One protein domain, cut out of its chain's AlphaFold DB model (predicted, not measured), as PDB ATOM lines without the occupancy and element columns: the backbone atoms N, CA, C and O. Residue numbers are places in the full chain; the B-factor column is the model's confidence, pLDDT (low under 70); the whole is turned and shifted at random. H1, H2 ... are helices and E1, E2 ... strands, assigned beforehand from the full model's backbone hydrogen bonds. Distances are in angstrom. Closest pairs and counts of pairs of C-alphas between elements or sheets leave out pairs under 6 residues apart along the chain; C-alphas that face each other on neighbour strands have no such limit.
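Overview. This is residues 3 to 103 of the 412 residues of an uncharacterized protein of Melipona quadrifasciata (UniProt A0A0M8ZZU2). A twisted antiparallel sheet, built round the long hairpin of E2 and E3, makes a wall, and three helices gather on one side of it. H3 packs over the short strand E4 and against E3, H1 comes to E3 with its residues 22 to 27 while its earlier residues run away from the sheet, and H2 lies off the sheet, meeting H3 at a steep tilt of 54 degrees; the loop of residues 67 to 78 lengthens one end of the hairpin. The 101 printed residues hold three named helices and four named strands, along the chain E1 H1 H2 E2 E3 E4 H3, with the sheet order E1 E2 E3 E4. The class is mixed, helices and strands; the whole is compact, with a radius of gyration of the C-alphas of 14.1 A and spans of 43 by 30 by 27 A.

Along the chain. E3, residues 79 to 88, is 28.2 A long, and E2, residues 58 to 66, is 21.8 A long and bends by 51 degrees at residue 63. E1 is residues 3 to 5, with C-alpha 3 at (186.625, 270.652, 351.781), and E4 is residues 91 to 94. H1, residues 13 to 27, is 20.8 A long and begins at C-alpha 13 (210.303, 278.011, 350.858). H2, residues 40 to 50, is 15.4 A long. H3, residues 95 to 101, ends at C-alpha 101 (194.842, 274.849, 374.847).

Arrangement. E2, E3 and E4 form a meander, each strand the antiparallel neighbour of the one before. E2 and E3 are a hairpin at 154 degrees, with N 61 and O 83 at 2.8 A, within hydrogen-bond range. E3 and E4 are a hairpin at 151 degrees, with N 88 and O 91 at 2.9 A. Edge strand E1 is antiparallel to E2 at 127 degrees, with N 5 and O 58 at 2.8 A. The sheet is only just strongly twisted, its C-alphas up to 4.4 A off the best plane. H3 is on the sheet at a height over the sheet of 6.1 A, over E4, and runs across the strands at 74 degrees to E4 on the local plane, which rests on just 6 C-alphas. H1 only grazes the sheet with residues 22 to 27; the closest C-alphas of H1 and E3, Glu 26 and Arg 81, are 6.2 A apart. H2 and H3 only just touch, with 3 pairs of C-alphas within 8 A, the closest Phe 46 and Met 99 at 7.5 A, at a steep tilt of 54 degrees, opposite ways. H1 and H2 are close but not clearly touching, the closest C-alphas, Val 24 and Ser 43, 7.7 A apart. Every O i to N i+4 pair is within hydrogen-bond range in H2 and H3, and 10 of 11 in H1.

Size, cuts and confidence. The C-alphas farthest apart, Arg 74 and Asp 89, are 45.1 A apart. The printed part has no cut. The links H1 to H2 and E2 to E3 are long. The mean pLDDT of the printed part is 76.1; residues 7 to 35 and 67 to 75 are under 70, and H1 has a mean of 45.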
ATOM      1  N   ILE A   3     185.528 270.799 352.740       77.38
ATOM      2  CA  ILE A   3     186.625 270.652 351.781       77.38
ATOM      3  C   ILE A   3     187.711 269.826 352.459       77.38
ATOM      4  O   ILE A   3     188.198 270.186 353.529       77.38
ATOM      5  N   LYS A   4     188.068 268.697 351.845       82.25
ATOM      6  CA  LYS A   4     189.210 267.896 352.280       82.25
ATOM      7  C   LYS A   4     190.477 268.568 351.764       82.25
ATOM      8  O   LYS A   4     190.696 268.611 350.553       82.25
ATOM      9  N   VAL A   5     191.291 269.076 352.678       76.69
ATOM     10  CA  VAL A   5     192.583 269.689 352.381       76.69
ATOM     11  C   VAL A   5     193.657 268.680 352.755       76.69
ATOM     12  O   VAL A   5     193.800 268.288 353.911       76.69
ATOM     13  N   VAL A   6     194.392 268.211 351.753       75.50
ATOM     14  CA  VAL A   6     195.586 267.397 351.972       75.50
ATOM     15  C   VAL A   6     196.771 268.340 351.795       75.50
ATOM     16  O   VAL A   6     197.030 268.732 350.653       75.50
ATOM     17  N   PRO A   7     197.466 268.748 352.872       62.75
ATOM     18  CA  PRO A   7     198.718 269.471 352.746       62.75
ATOM     19  C   PRO A   7     199.697 268.543 352.029       62.75
ATOM     20  O   PRO A   7     200.227 267.587 352.591       62.75
ATOM     21  N   MET A   8     199.876 268.757 350.726       46.81
ATOM     22  CA  MET A   8     200.961 268.104 350.009       46.81
ATOM     23  C   MET A   8     202.270 268.639 350.585       46.81
ATOM     24  O   MET A   8     202.360 269.821 350.907       46.81
ATOM     25  N   ALA A   9     203.291 267.794 350.702       48.16
ATOM     26  CA  ALA A   9     204.610 268.201 351.166       48.16
ATOM     27  C   ALA A   9     205.251 269.197 350.175       48.16
ATOM     28  O   ALA A   9     205.982 268.813 349.264       48.16
ATOM     29  N   TRP A  10     204.967 270.491 350.329       45.94
ATOM     30  CA  TRP A  10     205.620 271.559 349.579       45.94
ATOM     31  C   TRP A  10     206.868 271.987 350.352       45.94
ATOM     32  O   TRP A  10     206.840 272.898 351.170       45.94
ATOM     33  N   ARG A  11     208.000 271.330 350.083       48.94
ATOM     34  CA  ARG A  11     209.303 271.678 350.688       48.94
ATOM     35  C   ARG A  11     209.975 272.919 350.067       48.94
ATOM     36  O   ARG A  11     211.122 273.216 350.381       48.94
ATOM     37  N   ASN A  12     209.283 273.671 349.204       42.88
ATOM     38  CA  ASN A  12     209.803 274.903 348.601       42.88
ATOM     39  C   ASN A  12     209.436 276.142 349.441       42.88
ATOM     40  O   ASN A  12     208.263 276.502 349.549       42.88
ATOM     41  N   CYS A  13     210.448 276.848 349.964       46.31
ATOM     42  CA  CYS A  13     210.303 278.011 350.858       46.31
ATOM     43  C   CYS A  13     209.425 279.156 350.313       46.31
ATOM     44  O   CYS A  13     208.818 279.880 351.095       46.31
ATOM     45  N   ALA A  14     209.326 279.335 348.991       34.16
ATOM     46  CA  ALA A  14     208.544 280.428 348.402       34.16
ATOM     47  C   ALA A  14     207.023 280.190 348.458       34.16
ATOM     48  O   ALA A  14     206.261 281.114 348.728       34.16
ATOM     49  N   ALA A  15     206.576 278.947 348.255       38.53
ATOM     50  CA  ALA A  15     205.160 278.591 348.346       38.53
ATOM     51  C   ALA A  15     204.679 278.510 349.801       38.53
ATOM     52  O   ALA A  15     203.526 278.832 350.082       38.53
ATOM     53  N   ARG A  16     205.590 278.155 350.721       49.47
ATOM     54  CA  ARG A  16     205.371 278.177 352.173       49.47
ATOM     55  C   ARG A  16     204.940 279.568 352.645       49.47
ATOM     56  O   ARG A  16     203.904 279.692 353.278       49.47
ATOM     57  N   ASN A  17     205.644 280.623 352.228       40.72
ATOM     58  CA  ASN A  17     205.305 281.995 352.624       40.72
ATOM     59  C   ASN A  17     203.939 282.464 352.096       40.72
ATOM     60  O   ASN A  17     203.214 283.133 352.821       40.72
ATOM     61  N   TYR A  18     203.565 282.105 350.862       35.72
ATOM     62  CA  TYR A  18     202.289 282.536 350.276       35.72
ATOM     63  C   TYR A  18     201.093 281.767 350.856       35.72
ATOM     64  O   TYR A  18     200.077 282.369 351.194       35.72
ATOM     65  N   ALA A  19     201.222 280.446 351.034       44.28
ATOM     66  CA  ALA A  19     200.191 279.628 351.672       44.28
ATOM     67  C   ALA A  19     200.006 280.009 353.148       44.28
ATOM     68  O   ALA A  19     198.874 280.149 353.600       44.28
ATOM     69  N   ASN A  20     201.102 280.269 353.870       46.38
ATOM     70  CA  ASN A  20     201.029 280.736 355.249       46.38
ATOM     71  C   ASN A  20     200.405 282.130 355.315       46.38
ATOM     72  O   ASN A  20     199.568 282.355 356.170       46.38
ATOM     73  N   GLN A  21     200.704 283.046 354.391       43.53
ATOM     74  CA  GLN A  21     200.071 284.365 354.403       43.53
ATOM     75  C   GLN A  21     198.556 284.288 354.152       43.53
ATOM     76  O   GLN A  21     197.813 284.980 354.835       43.53
ATOM     77  N   VAL A  22     198.081 283.427 353.248       42.28
ATOM     78  CA  VAL A  22     196.636 283.251 352.990       42.28
ATOM     79  C   VAL A  22     195.934 282.591 354.182       42.28
ATOM     80  O   VAL A  22     194.959 283.132 354.693       42.28
ATOM     81  N   VAL A  23     196.481 281.484 354.688       52.53
ATOM     82  CA  VAL A  23     195.854 280.708 355.768       52.53
ATOM     83  C   VAL A  23     195.952 281.423 357.127       52.53
ATOM     84  O   VAL A  23     194.997 281.407 357.900       52.53
ATOM     85  N   VAL A  24     197.065 282.105 357.424       51.44
ATOM     86  CA  VAL A  24     197.242 282.881 358.670       51.44
ATOM     87  C   VAL A  24     196.371 284.140 358.672       51.44
ATOM     88  O   VAL A  24     195.872 284.520 359.729       51.44
ATOM     89  N   SER A  25     196.133 284.762 357.510       45.50
ATOM     90  CA  SER A  25     195.146 285.849 357.402       45.50
ATOM     91  C   SER A  25     193.721 285.338 357.662       45.50
ATOM     92  O   SER A  25     192.929 286.037 358.278       45.50
ATOM     93  N   GLU A  26     193.395 284.108 357.247       48.56
ATOM     94  CA  GLU A  26     192.060 283.505 357.411       48.56
ATOM     95  C   GLU A  26     191.765 283.001 358.837       48.56
ATOM     96  O   GLU A  26     190.628 283.126 359.301       48.56
ATOM     97  N   LEU A  27     192.760 282.482 359.573       50.69
ATOM     98  CA  LEU A  27     192.569 282.036 360.967       50.69
ATOM     99  C   LEU A  27     192.528 283.166 362.005       50.69
ATOM    100  O   LEU A  27     192.152 282.922 363.153       50.69
ATOM    101  N   GLN A  28     192.870 284.403 361.639       50.72
ATOM    102  CA  GLN A  28     192.869 285.549 362.561       50.72
ATOM    103  C   GLN A  28     191.494 285.889 363.168       50.72
ATOM    104  O   GLN A  28     191.444 286.640 364.137       50.72
ATOM    105  N   HIS A  29     190.390 285.332 362.652       48.47
ATOM    106  CA  HIS A  29     189.032 285.806 362.955       48.47
ATOM    107  C   HIS A  29     188.177 284.871 363.842       48.47
ATOM    108  O   HIS A  29     187.010 285.169 364.111       48.47
ATOM    109  N   HIS A  30     188.694 283.721 364.291       43.16
ATOM    110  CA  HIS A  30     188.032 282.890 365.324       43.16
ATOM    111  C   HIS A  30     188.622 283.080 366.724       43.16
ATOM    112  O   HIS A  30     187.961 282.812 367.725       43.16
ATOM    113  N   THR A  31     189.828 283.623 366.784       46.31
ATOM    114  CA  THR A  31     190.548 283.988 367.994       46.31
ATOM    115  C   THR A  31     190.964 285.441 367.819       46.31
ATOM    116  O   THR A  31     191.868 285.729 367.043       46.31
ATOM    117  N   THR A  32     190.301 286.400 368.474       45.97
ATOM    118  CA  THR A  32     190.849 287.763 368.471       45.97
ATOM    119  C   THR A  32     192.095 287.767 369.330       45.97
ATOM    120  O   THR A  32     192.058 287.711 370.562       45.97
ATOM    121  N   TRP A  33     193.214 287.810 368.640       55.25
ATOM    122  CA  TRP A  33     194.531 287.914 369.216       55.25
ATOM    123  C   TRP A  33     194.690 289.286 369.872       55.25
ATOM    124  O   TRP A  33     194.398 290.311 369.253       55.25
ATOM    125  N   GLN A  34     195.138 289.332 371.133       44.12
ATOM    126  CA  GLN A  34     195.533 290.581 371.796       44.12
ATOM    127  C   GLN A  34     196.800 291.127 371.116       44.12
ATOM    128  O   GLN A  34     197.922 290.942 371.576       44.12
ATOM    129  N   GLY A  35     196.616 291.755 369.961       58.19
ATOM    130  CA  GLY A  35     197.685 292.245 369.107       58.19
ATOM    131  C   GLY A  35     197.279 292.131 367.647       58.19
ATOM    132  O   GLY A  35     196.878 291.074 367.180       58.19
ATOM    133  N   SER A  36     197.428 293.217 366.892       73.38
ATOM    134  CA  SER A  36     197.098 293.274 365.460       73.38
ATOM    135  C   SER A  36     197.971 292.365 364.576       73.38
ATOM    136  O   SER A  36     197.931 292.482 363.354       73.38
ATOM    137  N   LYS A  37     198.856 291.552 365.164       89.81
ATOM    138  CA  LYS A  37     199.828 290.706 364.472       89.81
ATOM    139  C   LYS A  37     200.083 289.451 365.294       89.81
ATOM    140  O   LYS A  37     200.272 289.544 366.503       89.81
ATOM    141  N   TRP A  38     200.137 288.313 364.612       90.50
ATOM    142  CA  TRP A  38     200.605 287.065 365.205       90.50
ATOM    143  C   TRP A  38     202.042 287.217 365.698       90.50
ATOM    144  O   TRP A  38     202.875 287.850 365.038       90.50
ATOM    145  N   THR A  39     202.334 286.636 366.859       94.38
ATOM    146  CA  THR A  39     203.710 286.489 367.332       94.38
ATOM    147  C   THR A  39     204.428 285.419 366.509       94.38
ATOM    148  O   THR A  39     203.803 284.564 365.876       94.38
ATOM    149  N   TYR A  40     205.763 285.459 366.515       94.50
ATOM    150  CA  TYR A  40     206.576 284.438 365.854       94.50
ATOM    151  C   TYR A  40     206.223 283.034 366.364       94.50
ATOM    152  O   TYR A  40     205.996 282.133 365.561       94.50
ATOM    153  N   ASP A  41     206.062 282.882 367.680       95.25
ATOM    154  CA  ASP A  41     205.762 281.594 368.304       95.25
ATOM    155  C   ASP A  41     204.372 281.068 367.910       95.25
ATOM    156  O   ASP A  41     204.231 279.886 367.615       95.25
ATOM    157  N   GLN A  42     203.364 281.943 367.797       94.94
ATOM    158  CA  GLN A  42     202.033 281.567 367.294       94.94
ATOM    159  C   GLN A  42     202.092 281.074 365.847       94.94
ATOM    160  O   GLN A  42     201.491 280.054 365.511       94.94
ATOM    161  N   SER A  43     202.830 281.787 364.989       95.19
ATOM    162  CA  SER A  43     202.998 281.386 363.591       95.19
ATOM    163  C   SER A  43     203.779 280.081 363.447       95.19
ATOM    164  O   SER A  43     203.380 279.228 362.662       95.19
ATOM    165  N   ALA A  44     204.836 279.890 364.241       94.88
ATOM    166  CA  ALA A  44     205.636 278.672 364.237       94.88
ATOM    167  C   ALA A  44     204.825 277.470 364.735       94.88
ATOM    168  O   ALA A  44     204.828 276.433 364.082       94.88
ATOM    169  N   PHE A  45     204.062 277.624 365.822       95.69
ATOM    170  CA  PHE A  45     203.199 276.561 366.337       95.69
ATOM    171  C   PHE A  45     202.115 276.159 365.331       95.69
ATOM    172  O   PHE A  45     201.882 274.976 365.092       95.69
ATOM    173  N   PHE A  46     201.473 277.140 364.696       96.19
ATOM    174  CA  PHE A  46     200.493 276.873 363.648       96.19
ATOM    175  C   PHE A  46     201.112 276.163 362.437       96.19
ATOM    176  O   PHE A  46     200.526 275.222 361.899       96.19
ATOM    177  N   GLU A  47     202.310 276.587 362.024       94.38
ATOM    178  CA  GLU A  47     203.061 275.902 360.978       94.38
ATOM    179  C   GLU A  47     203.395 274.464 361.374       94.38
ATOM    180  O   GLU A  47     203.165 273.571 360.567       94.38
ATOM    181  N   ASP A  48     203.872 274.215 362.590       94.69
ATOM    182  CA  ASP A  48     204.190 272.867 363.072       94.69
ATOM    183  C   ASP A  48     202.937 271.976 363.147       94.69
ATOM    184  O   ASP A  48     203.003 270.773 362.872       94.69
ATOM    185  N   LEU A  49     201.777 272.561 363.454       94.69
ATOM    186  CA  LEU A  49     200.505 271.846 363.489       94.69
ATOM    187  C   LEU A  49     200.034 271.442 362.083       94.69
ATOM    188  O   LEU A  49     199.640 270.290 361.879       94.69
ATOM    189  N   ILE A  50     200.091 272.360 361.110       95.12
ATOM    190  CA  ILE A  50     199.668 272.102 359.720       95.12
ATOM    191  C   ILE A  50     200.690 271.263 358.951       95.12
ATOM    192  O   ILE A  50     200.314 270.392 358.162       95.12
ATOM    193  N   TRP A  51     201.974 271.520 359.179       91.88
ATOM    194  CA  TRP A  51     203.103 270.946 358.448       91.88
ATOM    195  C   TRP A  51     203.869 269.894 359.254       91.88
ATOM    196  O   TRP A  51     205.049 269.658 358.990       91.88
ATOM    197  N   SER A  52     203.197 269.243 360.206       89.69
ATOM    198  CA  SER A  52     203.715 268.089 360.946       89.69
ATOM    199  C   SER A  52     204.379 267.067 360.006       89.69
ATOM    200  O   SER A  52     203.912 266.836 358.889       89.69
ATOM    201  N   GLU A  53     205.459 266.423 360.469       88.62
ATOM    202  CA  GLU A  53     206.208 265.419 359.689       88.62
ATOM    203  C   GLU A  53     205.313 264.277 359.188       88.62
ATOM    204  O   GLU A  53     205.525 263.727 358.104       88.62
ATOM    205  N   GLU A  54     204.287 263.944 359.968       89.56
ATOM    206  CA  GLU A  54     203.247 263.012 359.566       89.56
ATOM    207  C   GLU A  54     202.178 263.727 358.728       89.56
ATOM    208  O   GLU A  54     201.607 264.719 359.195       89.56
ATOM    209  N   PRO A  55     201.859 263.230 357.517       89.81
ATOM    210  CA  PRO A  55     200.842 263.836 356.670       89.81
ATOM    211  C   PRO A  55     199.468 263.728 357.337       89.81
ATOM    212  O   PRO A  55     198.875 262.650 357.407       89.81
ATOM    213  N   ARG A  56     198.943 264.863 357.804       94.69
ATOM    214  CA  ARG A  56     197.603 264.968 358.394       94.69
ATOM    215  C   ARG A  56     196.598 265.437 357.355       94.69
ATOM    216  O   ARG A  56     196.902 266.268 356.505       94.69
ATOM    217  N   ILE A  57     195.388 264.893 357.412       94.56
ATOM    218  CA  ILE A  57     194.277 265.345 356.574       94.56
ATOM    219  C   ILE A  57     193.504 266.394 357.362       94.56
ATOM    220  O   ILE A  57     192.984 266.093 358.435       94.56
ATOM    221  N   PHE A  58     193.377 267.588 356.790       96.88
ATOM    222  CA  PHE A  58     192.569 268.653 357.364       96.88
ATOM    223  C   PHE A  58     191.219 268.738 356.663       96.88
ATOM    224  O   PHE A  58     191.087 268.531 355.450       96.88
ATOM    225  N   TYR A  59     190.198 269.063 357.438       96.69
ATOM    226  CA  TYR A  59     188.856 269.324 356.956       96.69
ATOM    227  C   TYR A  59     188.556 270.786 357.222       96.69
ATOM    228  O   TYR A  59     188.493 271.221 358.369       96.69
ATOM    229  N   ALA A  60     188.394 271.536 356.139       96.75
ATOM    230  CA  ALA A  60     188.029 272.935 356.200       96.75
ATOM    231  C   ALA A  60     186.504 273.060 356.209       96.75
ATOM    232  O   ALA A  60     185.808 272.532 355.325       96.75
ATOM    233  N   TRP A  61     185.995 273.767 357.211       95.69
ATOM    234  CA  TRP A  61     184.618 274.208 357.298       95.69
ATOM    235  C   TRP A  61     184.570 275.709 357.043       95.69
ATOM    236  O   TRP A  61     185.049 276.509 357.836       95.69
ATOM    237  N   VAL A  62     183.981 276.092 355.915       94.81
ATOM    238  CA  VAL A  62     183.791 277.504 355.581       94.81
ATOM    239  C   VAL A  62     182.587 278.028 356.369       94.81
ATOM    240  O   VAL A  62     181.440 277.701 356.039       94.81
ATOM    241  N   GLY A  63     182.872 278.772 357.439       87.06
ATOM    242  CA  GLY A  63     181.932 279.646 358.133       87.06
ATOM    243  C   GLY A  63     181.561 280.840 357.251       87.06
ATOM    244  O   GLY A  63     182.130 281.031 356.181       87.06
ATOM    245  N   GLY A  64     180.550 281.616 357.644       88.00
ATOM    246  CA  GLY A  64     180.055 282.738 356.839       88.00
ATOM    247  C   GLY A  64     181.144 283.720 356.380       88.00
ATOM    248  O   GLY A  64     182.276 283.722 356.859       88.00
ATOM    249  N   ILE A  65     180.788 284.578 355.430       84.94
ATOM    250  CA  ILE A  65     181.670 285.660 354.996       84.94
ATOM    251  C   ILE A  65     181.660 286.725 356.090       84.94
ATOM    252  O   ILE A  65     180.597 287.254 356.418       84.94
ATOM    253  N   ASN A  66     182.826 287.043 356.646       76.31
ATOM    254  CA  ASN A  66     182.942 288.182 357.545       76.31
ATOM    255  C   ASN A  66     182.994 289.457 356.697       76.31
ATOM    256  O   ASN A  66     183.904 289.642 355.890       76.31
ATOM    257  N   GLU A  67     182.022 290.353 356.881       66.81
ATOM    258  CA  GLU A  67     182.062 291.711 356.326       66.81
ATOM    259  C   GLU A  67     183.019 292.586 357.147       66.81
ATOM    260  O   GLU A  67     182.637 293.616 357.705       66.81
ATOM    261  N   GLU A  68     184.276 292.169 357.280       63.84
ATOM    262  CA  GLU A  68     185.265 293.019 357.924       63.84
ATOM    263  C   GLU A  68     185.804 294.030 356.917       63.84
ATOM    264  O   GLU A  68     186.338 293.692 355.859       63.84
ATOM    265  N   LYS A  69     185.634 295.315 357.241       54.78
ATOM    266  CA  LYS A  69     186.192 296.421 356.464       54.78
ATOM    267  C   LYS A  69     187.706 296.423 356.648       54.78
ATOM    268  O   LYS A  69     188.223 297.109 357.530       54.78
ATOM    269  N   ILE A  70     188.419 295.682 355.806       63.78
ATOM    270  CA  ILE A  70     189.873 295.798 355.673       63.78
ATOM    271  C   ILE A  70     190.159 297.240 355.229       63.78
ATOM    272  O   ILE A  70     189.979 297.607 354.071       63.78
ATOM    273  N   SER A  71     190.538 298.090 356.189       56.06
ATOM    274  CA  SER A  71     190.497 299.559 356.065       56.06
ATOM    275  C   SER A  71     191.418 300.167 354.996       56.06
ATOM    276  O   SER A  71     191.366 301.373 354.758       56.06
ATOM    277  N   THR A  72     192.251 299.363 354.336       57.16
ATOM    278  CA  THR A  72     193.307 299.848 353.440       57.16
ATOM    279  C   THR A  72     193.206 299.358 352.001       57.16
ATOM    280  O   THR A  72     193.980 299.833 351.170       57.16
ATOM    281  N   GLN A  73     192.285 298.451 351.663       52.50
ATOM    282  CA  GLN A  73     192.208 297.888 350.311       52.50
ATOM    283  C   GLN A  73     190.901 298.317 349.635       52.50
ATOM    284  O   GLN A  73     189.816 298.036 350.126       52.50
ATOM    285  N   ARG A  74     191.012 299.051 348.516       62.72
ATOM    286  CA  ARG A  74     189.874 299.576 347.726       62.72
ATOM    287  C   ARG A  74     189.036 298.488 347.048       62.72
ATOM    288  O   ARG A  74     187.993 298.798 346.478       62.72
ATOM    289  N   ASP A  75     189.476 297.243 347.137       68.81
ATOM    290  CA  ASP A  75     188.799 296.098 346.564       68.81
ATOM    291  C   ASP A  75     188.032 295.410 347.689       68.81
ATOM    292  O   ASP A  75     188.628 294.994 348.682       68.81
ATOM    293  N   ASN A  76     186.707 295.318 347.541       77.25
ATOM    294  CA  ASN A  76     185.795 294.612 348.447       77.25
ATOM    295  C   ASN A  76     186.041 293.090 348.402       77.25
ATOM    296  O   ASN A  76     185.152 292.310 348.057       77.25
ATOM    297  N   ASN A  77     187.263 292.661 348.705       81.38
ATOM    298  CA  ASN A  77     187.634 291.262 348.768       81.38
ATOM    299  C   ASN A  77     187.072 290.686 350.062       81.38
ATOM    300  O   ASN A  77     187.606 290.880 351.149       81.38
ATOM    301  N   MET A  78     185.950 289.993 349.912       84.25
ATOM    302  CA  MET A  78     185.347 289.188 350.957       84.25
ATOM    303  C   MET A  78     186.259 287.998 351.264       84.25
ATOM    304  O   MET A  78     186.479 287.148 350.401       84.25
ATOM    305  N   VAL A  79     186.781 287.942 352.488       84.81
ATOM    306  CA  VAL A  79     187.582 286.813 352.974       84.81
ATOM    307  C   VAL A  79     186.644 285.842 353.701       84.81
ATOM    308  O   VAL A  79     185.943 286.253 354.633       84.81
ATOM    309  N   PRO A  80     186.547 284.575 353.266       89.75
ATOM    310  CA  PRO A  80     185.712 283.596 353.944       89.75
ATOM    311  C   PRO A  80     186.321 283.217 355.297       89.75
ATOM    312  O   PRO A  80     187.534 283.121 355.449       89.75
ATOM    313  N   ARG A  81     185.471 282.957 356.291       89.81
ATOM    314  CA  ARG A  81     185.917 282.439 357.585       89.81
ATOM    315  C   ARG A  81     186.097 280.927 357.471       89.81
ATOM    316  O   ARG A  81     185.167 280.242 357.048       89.81
ATOM    317  N   ILE A  82     187.262 280.390 357.827       94.94
ATOM    318  CA  ILE A  82     187.541 278.952 357.711       94.94
ATOM    319  C   ILE A  82     187.927 278.377 359.073       94.94
ATOM    320  O   ILE A  82     188.930 278.773 359.657       94.94
ATOM    321  N   ASP A  83     187.160 277.392 359.535       95.75
ATOM    322  CA  ASP A  83     187.525 276.532 360.657       95.75
ATOM    323  C   ASP A  83     188.250 275.288 360.131       95.75
ATOM    324  O   ASP A  83     187.751 274.596 359.236       95.75
ATOM    325  N   LEU A  84     189.420 274.980 360.688       97.06
ATOM    326  CA  LEU A  84     190.190 273.790 360.335       97.06
ATOM    327  C   LEU A  84     190.048 272.720 361.416       97.06
ATOM    328  O   LEU A  84     190.262 272.987 362.597       97.06
ATOM    329  N   TYR A  85     189.751 271.497 360.988       97.12
ATOM    330  CA  TYR A  85     189.665 270.322 361.851       97.12
ATOM    331  C   TYR A  85     190.634 269.244 361.382       97.12
ATOM    332  O   TYR A  85     190.803 269.043 360.176       97.12
ATOM    333  N   TYR A  86     191.226 268.510 362.317       96.81
ATOM    334  CA  TYR A  86     191.991 267.298 362.031       96.81
ATOM    335  C   TYR A  86     191.587 266.183 362.991       96.81
ATOM    336  O   TYR A  86     191.061 266.429 364.074       96.81
ATOM    337  N   GLU A  87     191.801 264.945 362.563       96.88
ATOM    338  CA  GLU A  87     191.518 263.760 363.367       96.88
ATOM    339  C   GLU A  87     192.789 263.341 364.113       96.88
ATOM    340  O   GLU A  87     193.838 263.129 363.495       96.88
ATOM    341  N   LYS A  88     192.706 263.239 365.440       94.88
ATOM    342  CA  LYS A  88     193.773 262.741 366.316       94.88
ATOM    343  C   LYS A  88     193.137 261.778 367.309       94.88
ATOM    344  O   LYS A  88     192.177 262.134 367.976       94.88
ATOM    345  N   ASP A  89     193.632 260.545 367.356       95.38
ATOM    346  CA  ASP A  89     193.128 259.501 368.260       95.38
ATOM    347  C   ASP A  89     191.609 259.221 368.127       95.38
ATOM    348  O   ASP A  89     190.933 258.923 369.108       95.38
ATOM    349  N   ASN A  90     191.073 259.273 366.895       95.94
ATOM    350  CA  ASN A  90     189.637 259.182 366.550       95.94
ATOM    351  C   ASN A  90     188.759 260.333 367.081       95.94
ATOM    352  O   ASN A  90     187.530 260.247 367.022       95.94
ATOM    353  N   GLU A  91     189.360 261.414 367.573       96.38
ATOM    354  CA  GLU A  91     188.658 262.634 367.953       96.38
ATOM    355  C   GLU A  91     188.948 263.751 366.947       96.38
ATOM    356  O   GLU A  91     190.051 263.888 366.414       96.38
ATOM    357  N   TRP A  92     187.920 264.546 366.656       96.56
ATOM    358  CA  TRP A  92     188.027 265.706 365.778       96.56
ATOM    359  C   TRP A  92     188.429 266.915 366.608       96.56
ATOM    360  O   TRP A  92     187.607 267.434 367.360       96.56
ATOM    361  N   LEU A  93     189.668 267.376 366.453       96.75
ATOM    362  CA  LEU A  93     190.145 268.587 367.113       96.75
ATOM    363  C   LEU A  93     190.062 269.776 366.158       96.75
ATOM    364  O   LEU A  93     190.463 269.690 364.992       96.75
ATOM    365  N   ASN A  94     189.547 270.896 366.665       96.62
ATOM    366  CA  ASN A  94     189.619 272.181 365.985       96.62
ATOM    367  C   ASN A  94     191.022 272.771 366.189       96.62
ATOM    368  O   ASN A  94     191.500 272.880 367.317       96.62
ATOM    369  N   VAL A  95     191.677 273.178 365.102       96.75
ATOM    370  CA  VAL A  95     193.020 273.777 365.132       96.75
ATOM    371  C   VAL A  95     193.077 275.011 366.037       96.75
ATOM    372  O   VAL A  95     194.031 275.169 366.794       96.75
ATOM    373  N   ALA A  96     192.057 275.870 366.003       95.69
ATOM    374  CA  ALA A  96     192.007 277.063 366.845       95.69
ATOM    375  C   ALA A  96     191.869 276.709 368.336       95.69
ATOM    376  O   ALA A  96     192.447 277.391 369.180       95.69
ATOM    377  N   GLU A  97     191.144 275.637 368.665       94.94
ATOM    378  CA  GLU A  97     191.018 275.137 370.038       94.94
ATOM    379  C   GLU A  97     192.332 274.527 370.540       94.94
ATOM    380  O   GLU A  97     192.738 274.800 371.666       94.94
ATOM    381  N   ASP A  98     193.050 273.787 369.693       95.56
ATOM    382  CA  ASP A  98     194.375 273.253 370.036       95.56
ATOM    383  C   ASP A  98     195.381 274.392 370.294       95.56
ATOM    384  O   ASP A  98     196.094 274.389 371.297       95.56
ATOM    385  N   MET A  99     195.349 275.451 369.472       96.12
ATOM    386  CA  MET A  99     196.130 276.670 369.722       96.12
ATOM    387  C   MET A  99     195.749 277.360 371.046       96.12
ATOM    388  O   MET A  99     196.623 277.897 371.729       96.12
ATOM    389  N   LEU A 100     194.463 277.366 371.419       95.31
ATOM    390  CA  LEU A 100     193.982 277.897 372.702       95.31
ATOM    391  C   LEU A 100     194.468 277.080 373.893       95.31
ATOM    392  O   LEU A 100     194.931 277.662 374.874       95.31
ATOM    393  N   ASN A 101     194.419 275.757 373.786       95.44
ATOM    394  CA  ASN A 101     194.842 274.849 374.847       95.44
ATOM    395  C   ASN A 101     196.347 274.942 375.127       95.44
ATOM    396  O   ASN A 101     196.761 274.874 376.284       95.44
ATOM    397  N   GLU A 102     197.154 275.180 374.095       96.06
ATOM    398  CA  GLU A 102     198.604 275.367 374.216       96.06
ATOM    399  C   GLU A 102     199.002 276.793 374.652       96.06
ATOM    400  O   GLU A 102     200.182 277.125 374.757       96.06
ATOM    401  N   GLY A 103     198.025 277.667 374.926       96.31
ATOM    402  CA  GLY A 103     198.272 279.045 375.359       96.31
ATOM    403  C   GLY A 103     198.780 279.958 374.243       96.31
ATOM    404  O   GLY A 103     199.124 281.113 374.499       96.31
TER     405      GLY A 103